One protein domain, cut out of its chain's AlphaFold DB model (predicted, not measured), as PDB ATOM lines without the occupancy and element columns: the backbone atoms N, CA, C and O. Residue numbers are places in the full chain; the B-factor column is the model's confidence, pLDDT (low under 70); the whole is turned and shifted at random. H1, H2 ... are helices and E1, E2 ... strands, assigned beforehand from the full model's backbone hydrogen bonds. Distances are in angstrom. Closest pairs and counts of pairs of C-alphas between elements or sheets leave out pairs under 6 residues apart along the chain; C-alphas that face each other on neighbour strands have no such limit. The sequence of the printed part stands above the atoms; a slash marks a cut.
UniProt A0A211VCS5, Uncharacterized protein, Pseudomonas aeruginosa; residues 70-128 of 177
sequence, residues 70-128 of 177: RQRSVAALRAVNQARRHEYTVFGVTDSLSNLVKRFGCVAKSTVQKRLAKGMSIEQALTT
ATOM      1  N   ARG A  70      56.350  86.284 -45.301       82.69
ATOM      2  CA  ARG A  70      56.199  87.515 -44.515       82.69
ATOM      3  C   ARG A  70      55.339  87.263 -43.280       82.69
ATOM      4  O   ARG A  70      55.753  87.647 -42.188       82.69
ATOM      5  N   GLN A  71      54.207  86.580 -43.423       88.69
ATOM      6  CA  GLN A  71      53.337  86.228 -42.299       88.69
ATOM      7  C   GLN A  71      54.087  85.407 -41.246       88.69
ATOM      8  O   GLN A  71      54.053  85.755 -40.066       88.69
ATOM      9  N   ARG A  72      54.852  84.394 -41.673       90.25
ATOM     10  CA  ARG A  72      55.726  83.595 -40.800       90.25
ATOM     11  C   ARG A  72      56.774  84.456 -40.103       90.25
ATOM     12  O   ARG A  72      56.933  84.345 -38.892       90.25
ATOM     13  N   SER A  73      57.439  85.361 -40.826       89.69
ATOM     14  CA  SER A  73      58.437  86.264 -40.231       89.69
ATOM     15  C   SER A  73      57.828  87.199 -39.176       89.69
ATOM     16  O   SER A  73      58.400  87.391 -38.103       89.69
ATOM     17  N   VAL A  74      56.628  87.731 -39.433       92.69
ATOM     18  CA  VAL A  74      55.902  88.597 -38.497       92.69
ATOM     19  C   VAL A  74      55.433  87.804 -37.280       92.69
ATOM     20  O   VAL A  74      55.560  88.289 -36.156       92.69
ATOM     21  N   ALA A  75      54.916  86.591 -37.478       93.56
ATOM     22  CA  ALA A  75      54.509  85.703 -36.395       93.56
ATOM     23  C   ALA A  75      55.700  85.318 -35.504       93.56
ATOM     24  O   ALA A  75      55.611  85.449 -34.284       93.56
ATOM     25  N   ALA A  76      56.840  84.953 -36.098       94.56
ATOM     26  CA  ALA A  76      58.072  84.659 -35.371       94.56
ATOM     27  C   ALA A  76      58.557  85.872 -34.560       94.56
ATOM     28  O   ALA A  76      58.840  85.749 -33.369       94.56
ATOM     29  N   LEU A  77      58.572  87.070 -35.158       93.75
ATOM     30  CA  LEU A  77      58.936  88.301 -34.451       93.75
ATOM     31  C   LEU A  77      57.985  88.592 -33.279       93.75
ATOM     32  O   LEU A  77      58.428  89.015 -32.210       93.75
ATOM     33  N   ARG A  78      56.679  88.358 -33.453       92.44
ATOM     34  CA  ARG A  78      55.684  88.501 -32.379       92.44
ATOM     35  C   ARG A  78      55.933  87.512 -31.243       92.44
ATOM     36  O   ARG A  78      55.923  87.945 -30.095       92.44
ATOM     37  N   ALA A  79      56.212  86.246 -31.552       91.62
ATOM     38  CA  ALA A  79      56.517  85.219 -30.557       91.62
ATOM     39  C   ALA A  79      57.784  85.563 -29.754       91.62
ATOM     40  O   ALA A  79      57.756  85.557 -28.526       91.62
ATOM     41  N   VAL A  80      58.865  85.975 -30.429       93.50
ATOM     42  CA  VAL A  80      60.106  86.423 -29.771       93.50
ATOM     43  C   VAL A  80      59.852  87.638 -28.882       93.50
ATOM     44  O   VAL A  80      60.308  87.685 -27.740       93.50
ATOM     45  N   ASN A  81      59.097  88.622 -29.371       88.31
ATOM     46  CA  ASN A  81      58.756  89.801 -28.580       88.31
ATOM     47  C   ASN A  81      57.884  89.458 -27.372       88.31
ATOM     48  O   ASN A  81      58.028  90.105 -26.341       88.31
ATOM     49  N   GLN A  82      56.992  88.473 -27.490       85.62
ATOM     50  CA  GLN A  82      56.168  87.996 -26.385       85.62
ATOM     51  C   GLN A  82      57.014  87.281 -25.329       85.62
ATOM     52  O   GLN A  82      56.866  87.597 -24.156       85.62
ATOM     53  N   ALA A  83      57.947  86.417 -25.736       85.06
ATOM     54  CA  ALA A  83      58.877  85.751 -24.821       85.06
ATOM     55  C   ALA A  83      59.820  86.737 -24.103       85.06
ATOM     56  O   ALA A  83      60.187  86.527 -22.954       85.06
ATOM     57  N   ARG A  84      60.185  87.849 -24.756       86.50
ATOM     58  CA  ARG A  84      61.004  88.930 -24.172       86.50
ATOM     59  C   ARG A  84      60.208  89.929 -23.323       86.50
ATOM     60  O   ARG A  84      60.757  90.953 -22.911       86.50
ATOM     61  N   ARG A  85      58.905  89.722 -23.108       83.12
ATOM     62  CA  ARG A  85      58.125  90.631 -22.263       83.12
ATOM     63  C   ARG A  85      58.516  90.438 -20.806       83.12
ATOM     64  O   ARG A  85      58.303  89.381 -20.237       83.12
ATOM     65  N   HIS A  86      59.024  91.507 -20.205       86.44
ATOM     66  CA  HIS A  86      59.222  91.576 -18.765       86.44
ATOM     67  C   HIS A  86      57.904  91.906 -18.063       86.44
ATOM     68  O   HIS A  86      57.242  92.901 -18.395       86.44
ATOM     69  N   GLU A  87      57.560  91.070 -17.094       90.69
ATOM     70  CA  GLU A  87      56.503  91.317 -16.123       90.69
ATOM     71  C   GLU A  87      57.093  92.014 -14.902       90.69
ATOM     72  O   GLU A  87      58.253  91.803 -14.545       90.69
ATOM     73  N   TYR A  88      56.302  92.892 -14.298       92.12
ATOM     74  CA  TYR A  88      56.694  93.613 -13.099       92.12
ATOM     75  C   TYR A  88      55.614  93.418 -12.046       92.12
ATOM     76  O   TYR A  88      54.426  93.438 -12.366       92.12
ATOM     77  N   THR A  89      56.030  93.265 -10.796       93.62
ATOM     78  CA  THR A  89      55.123  93.209  -9.649       93.62
ATOM     79  C   THR A  89      55.103  94.572  -8.973       93.62
ATOM     80  O   THR A  89      56.154  95.108  -8.624       93.62
ATOM     81  N   VAL A  90      53.914  95.159  -8.846       91.50
ATOM     82  CA  VAL A  90      53.683  96.490  -8.267       91.50
ATOM     83  C   VAL A  90      52.397  96.440  -7.454       91.50
ATOM     84  O   VAL A  90      51.370  96.024  -7.987       91.50
ATOM     85  N   PHE A  91      52.435  96.856  -6.184       89.75
ATOM     86  CA  PHE A  91      51.256  96.857  -5.297       89.75
ATOM     87  C   PHE A  91      50.495  95.512  -5.273       89.75
ATOM     88  O   PHE A  91      49.267  95.477  -5.311       89.75
ATOM     89  N   GLY A  92      51.225  94.391  -5.281       91.31
ATOM     90  CA  GLY A  92      50.641  93.041  -5.285       91.31
ATOM     91  C   GLY A  92      50.068  92.573  -6.630       91.31
ATOM     92  O   GLY A  92      49.553  91.462  -6.711       91.31
ATOM     93  N   VAL A  93      50.173  93.374  -7.698       91.88
ATOM     94  CA  VAL A  93      49.733  93.006  -9.052       91.88
ATOM     95  C   VAL A  93      50.946  92.758  -9.946       91.88
ATOM     96  O   VAL A  93      51.780  93.646 -10.123       91.88
ATOM     97  N   THR A  94      51.014  91.574 -10.555       94.06
ATOM     98  CA  THR A  94      52.016  91.231 -11.574       94.06
ATOM     99  C   THR A  94      51.401  91.363 -12.961       94.06
ATOM    100  O   THR A  94      50.433  90.679 -13.282       94.06
ATOM    101  N   ASP A  95      51.924  92.273 -13.783       93.00
ATOM    102  CA  ASP A  95      51.469  92.453 -15.166       93.00
ATOM    103  C   ASP A  95      52.591  93.078 -16.020       93.00
ATOM    104  O   ASP A  95      53.652  93.493 -15.542       93.00
ATOM    105  N   SER A  96      52.358  93.182 -17.323       92.31
ATOM    106  CA  SER A  96      53.205  93.929 -18.240       92.31
ATOM    107  C   SER A  96      53.255  95.411 -17.868       92.31
ATOM    108  O   SER A  96      52.252  96.032 -17.507       92.31
ATOM    109  N   LEU A  97      54.412  96.038 -18.097       92.62
ATOM    110  CA  LEU A  97      54.600  97.465 -17.825       92.62
ATOM    111  C   LEU A  97      53.530  98.358 -18.482       92.62
ATOM    112  O   LEU A  97      53.129  99.368 -17.916       92.62
ATOM    113  N   SER A  98      53.046  97.996 -19.677       91.31
ATOM    114  CA  SER A  98      51.976  98.745 -20.350       91.31
ATOM    115  C   SER A  98      50.667  98.737 -19.557       91.31
ATOM    116  O   SER A  98      49.994  99.761 -19.494       91.31
ATOM    117  N   ASN A  99      50.295  97.592 -18.988       92.56
ATOM    118  CA  ASN A  99      49.062  97.455 -18.223       92.56
ATOM    119  C   ASN A  99      49.198  98.110 -16.847       92.56
ATOM    120  O   ASN A  99      48.291  98.822 -16.429       92.56
ATOM    121  N   LEU A 100      50.359  97.981 -16.201       93.00
ATOM    122  CA  LEU A 100      50.643  98.670 -14.939       93.00
ATOM    123  C   LEU A 100      50.606 100.192 -15.089       93.00
ATOM    124  O   LEU A 100      50.026 100.873 -14.254       93.00
ATOM    125  N   VAL A 101      51.146 100.732 -16.187       94.00
ATOM    126  CA  VAL A 101      51.050 102.170 -16.493       94.00
ATOM    127  C   VAL A 101      49.598 102.607 -16.677       94.00
ATOM    128  O   VAL A 101      49.236 103.681 -16.216       94.00
ATOM    129  N   LYS A 102      48.750 101.789 -17.311       92.62
ATOM    130  CA  LYS A 102      47.320 102.107 -17.456       92.62
ATOM    131  C   LYS A 102      46.568 102.085 -16.122       92.62
ATOM    132  O   LYS A 102      45.631 102.854 -15.967       92.62
ATOM    133  N   ARG A 103      46.948 101.193 -15.201       91.69
ATOM    134  CA  ARG A 103      46.281 101.025 -13.898       91.69
ATOM    135  C   ARG A 103      46.750 102.038 -12.853       91.69
ATOM    136  O   ARG A 103      45.926 102.604 -12.152       91.69
ATOM    137  N   PHE A 104      48.062 102.250 -12.755       90.06
ATOM    138  CA  PHE A 104      48.699 102.974 -11.647       90.06
ATOM    139  C   PHE A 104      49.588 104.143 -12.099       90.06
ATOM    140  O   PHE A 104      50.135 104.864 -11.270       90.06
ATOM    141  N   GLY A 105      49.817 104.303 -13.403       85.00
ATOM    142  CA  GLY A 105      50.810 105.241 -13.914       85.00
ATOM    143  C   GLY A 105      50.337 106.691 -13.882       85.00
ATOM    144  O   GLY A 105      49.380 107.058 -14.552       85.00
ATOM    145  N   CYS A 106      51.105 107.549 -13.208       87.12
ATOM    146  CA  CYS A 106      51.006 109.007 -13.343       87.12
ATOM    147  C   CYS A 106      51.735 109.521 -14.609       87.12
ATOM    148  O   CYS A 106      51.593 110.672 -15.024       87.12
ATOM    149  N   VAL A 107      52.546 108.669 -15.249       89.25
ATOM    150  CA  VAL A 107      53.407 109.020 -16.386       89.25
ATOM    151  C   VAL A 107      53.324 108.004 -17.525       89.25
ATOM    152  O   VAL A 107      53.029 106.829 -17.328       89.25
ATOM    153  N   ALA A 108      53.667 108.442 -18.738       91.44
ATOM    154  CA  ALA A 108      53.736 107.567 -19.906       91.44
ATOM    155  C   ALA A 108      54.788 106.449 -19.755       91.44
ATOM    156  O   ALA A 108      55.855 106.645 -19.169       91.44
ATOM    157  N   LYS A 109      54.535 105.301 -20.399       92.44
ATOM    158  CA  LYS A 109      55.410 104.112 -20.379       92.44
ATOM    159  C   LYS A 109      56.875 104.414 -20.705       92.44
ATOM    160  O   LYS A 109      57.769 103.889 -20.047       92.44
ATOM    161  N   SER A 110      57.128 105.264 -21.698       92.81
ATOM    162  CA  SER A 110      58.489 105.643 -22.102       92.81
ATOM    163  C   SER A 110      59.253 106.360 -20.985       92.81
ATOM    164  O   SER A 110      60.464 106.188 -20.853       92.81
ATOM    165  N   THR A 111      58.558 107.134 -20.150       92.44
ATOM    166  CA  THR A 111      59.137 107.792 -18.975       92.44
ATOM    167  C   THR A 111      59.474 106.776 -17.890       92.44
ATOM    168  O   THR A 111      60.569 106.836 -17.336       92.44
ATOM    169  N   VAL A 112      58.584 105.813 -17.633       93.31
ATOM    170  CA  VAL A 112      58.832 104.734 -16.662       93.31
ATOM    171  C   VAL A 112      60.057 103.914 -17.064       93.31
ATOM    172  O   VAL A 112      60.953 103.733 -16.251       93.31
ATOM    173  N   GLN A 113      60.177 103.524 -18.336       92.69
ATOM    174  CA  GLN A 113      61.354 102.799 -18.838       92.69
ATOM    175  C   GLN A 113      62.662 103.570 -18.614       92.69
ATOM    176  O   GLN A 113      63.654 102.992 -18.181       92.69
ATOM    177  N   LYS A 114      62.665 104.887 -18.859       92.31
ATOM    178  CA  LYS A 114      63.839 105.736 -18.598       92.31
ATOM    179  C   LYS A 114      64.179 105.828 -17.112       92.31
ATOM    180  O   LYS A 114      65.349 105.955 -16.778       92.31
ATOM    181  N   ARG A 115      63.179 105.809 -16.228       93.81
ATOM    182  CA  ARG A 115      63.375 105.824 -14.770       93.81
ATOM    183  C   ARG A 115      63.943 104.496 -14.272       93.81
ATOM    184  O   ARG A 115      64.919 104.519 -13.534       93.81
ATOM    185  N   LEU A 116      63.420 103.372 -14.761       92.88
ATOM    186  CA  LEU A 116      63.967 102.040 -14.481       92.88
ATOM    187  C   LEU A 116      65.423 101.917 -14.950       92.88
ATOM    188  O   LEU A 116      66.273 101.456 -14.202       92.88
ATOM    189  N   ALA A 117      65.740 102.415 -16.152       91.75
ATOM    190  CA  ALA A 117      67.113 102.432 -16.668       91.75
ATOM    191  C   ALA A 117      68.071 103.304 -15.833       91.75
ATOM    192  O   ALA A 117      69.280 103.105 -15.877       91.75
ATOM    193  N   LYS A 118      67.541 104.265 -15.069       92.69
ATOM    194  CA  LYS A 118      68.295 105.072 -14.098       92.69
ATOM    195  C   LYS A 118      68.399 104.413 -12.716       92.69
ATOM    196  O   LYS A 118      68.927 105.039 -11.806       92.69
ATOM    197  N   GLY A 119      67.873 103.199 -12.545       93.50
ATOM    198  CA  GLY A 119      67.885 102.467 -11.276       93.50
ATOM    199  C   GLY A 119      66.749 102.825 -10.313       93.50
ATOM    200  O   GLY A 119      66.799 102.433  -9.154       93.50
ATOM    201  N   MET A 120      65.723 103.564 -10.751       93.00
ATOM    202  CA  MET A 120      64.546 103.837  -9.915       93.00
ATOM    203  C   MET A 120      63.692 102.572  -9.765       93.00
ATOM    204  O   MET A 120      63.531 101.826 -10.734       93.00
ATOM    205  N   SER A 121      63.100 102.354  -8.587       93.81
ATOM    206  CA  SER A 121      62.184 101.226  -8.388       93.81
ATOM    207  C   SER A 121      60.925 101.382  -9.245       93.81
ATOM    208  O   SER A 121      60.520 102.493  -9.596       93.81
ATOM    209  N   ILE A 122      60.288 100.265  -9.596       93.25
ATOM    210  CA  ILE A 122      59.096 100.279 -10.450       93.25
ATOM    211  C   ILE A 122      57.936 101.074  -9.827       93.25
ATOM    212  O   ILE A 122      57.269 101.836 -10.528       93.25
ATOM    213  N   GLU A 123      57.748 100.969  -8.512       93.31
ATOM    214  CA  GLU A 123      56.687 101.663  -7.777       93.31
ATOM    215  C   GLU A 123      56.904 103.178  -7.786       93.31
ATOM    216  O   GLU A 123      56.002 103.943  -8.145       93.31
ATOM    217  N   GLN A 124      58.133 103.622  -7.499       91.81
ATOM    218  CA  GLN A 124      58.512 105.034  -7.589       91.81
ATOM    219  C   GLN A 124      58.411 105.538  -9.029       91.81
ATOM    220  O   GLN A 124      57.946 106.652  -9.279       91.81
ATOM    221  N   ALA A 125      58.808 104.718 -10.002       92.75
ATOM    222  CA  ALA A 125      58.802 105.103 -11.402       92.75
ATOM    223  C   ALA A 125      57.387 105.346 -11.947       92.75
ATOM    224  O   ALA A 125      57.235 106.200 -12.827       92.75
ATOM    225  N   LEU A 126      56.375 104.643 -11.425       92.88
ATOM    226  CA  LEU A 126      54.963 104.806 -11.787       92.88
ATOM    227  C   LEU A 126      54.284 105.970 -11.055       92.88
ATOM    228  O   LEU A 126      53.513 106.703 -11.681       92.88
ATOM    229  N   THR A 127      54.587 106.156  -9.768       91.62
ATOM    230  CA  THR A 127      53.908 107.130  -8.891       91.62
ATOM    231  C   THR A 127      54.517 108.527  -8.930       91.62
ATOM    232  O   THR A 127      53.801 109.508  -8.750       91.62
ATOM    233  N   THR A 128      55.816 108.658  -9.220       90.12
ATOM    234  CA  THR A 128      56.473 109.972  -9.252       90.12
ATOM    235  C   THR A 128      55.903 110.809 -10.404       90.12
ATOM    236  O   THR A 128      56.082 110.431 -11.572       90.12
TER     237      THR A 128
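What this domain is: This is residues 70 to 128 of the 177 residues of an uncharacterized protein of Pseudomonas aeruginosa (UniProt A0A211VCS5). A helical arm, H1, sticks out from a small compact head made of the hairpin E1 and E2 and three short helices, H2, H3 and H4. In the head H3 and H4 cross each other, H2 and H4 come near strand E1, and H3 keeps away from both strands. The printed part has 59 residues, with four named helices and two named strands in the order H1, E1, E2, H2, H3, H4; the sheet, E1 - E2, is antiparallel and the class is mostly helix. The whole is loose, with a radius of gyration of the C-alphas of 13.6 A, and elongated, spanning 42 by 23 by 17 A, the arm making the length.

Where its parts are: H1, residues 70 to 83, begins with C-alpha 70 at (56.199, 87.515, -44.515) and is 20.0 A long from first to last C-alpha. E1, residues 87 to 90, is 9.8 A long and E2, residues 93 to 96, is 9.9 A long. H2, residues 97 to 104, begins with C-alpha 97 at (54.600, 97.465, -17.825) and is 10.2 A long. H3, residues 109 to 117, is 12.4 A long. H4, residues 122 to 127, is 8.7 A long and ends with C-alpha 127 at (53.908, 107.130, -8.891).

How they stand to each other: H1 touches no helix and is apart from E2, H2, H3 and H4. E1 and E2 form a hairpin, antiparallel at 145 degrees between their directions, with N 88 and O 95 3.0 A apart and N 93 and O 90 2.9 A apart, both within hydrogen-bond range. The closest C-alphas of E1 and H2 are those of Tyr 88 and Leu 97, 6.4 A apart. The closest of E1 and H4 are those of Val 90 and Glu 123, 6.0 A apart. H2 and H4 only just touch, with 3 pairs of C-alphas within 8 A, the closest those of Phe 104 and Leu 126 at 6.5 A; they run the same way at a steep tilt of 42 degrees. H2 and H3 also only just touch, with 3 such pairs, the closest C-alphas being those of Val 101 and Lys 109 at 6.2 A; at 72 degrees they are only just about perpendicular. H3 and H4 touch, the closest C-alphas being those of Val 112 and Ala 125 at 5.3 A, and run opposite ways at a steep tilt of 46 degrees. H3 is apart from E1 and E2. In H1, H2, H3 and H4 every O i to N i+4 pair is within hydrogen-bond range.

The domain as a whole: The C-alphas of Arg 70 and Thr 128 are the two farthest apart, 41.8 A. Residues 70 to 84, of which 70 to 83 belong to H1, stand free; the body without them has 44 residues and spans 22 by 19 by 16 A. The printed part has no cut, and its five links between named elements are tight. The mean pLDDT of the printed part is 91.2, and no printed residue is under 70.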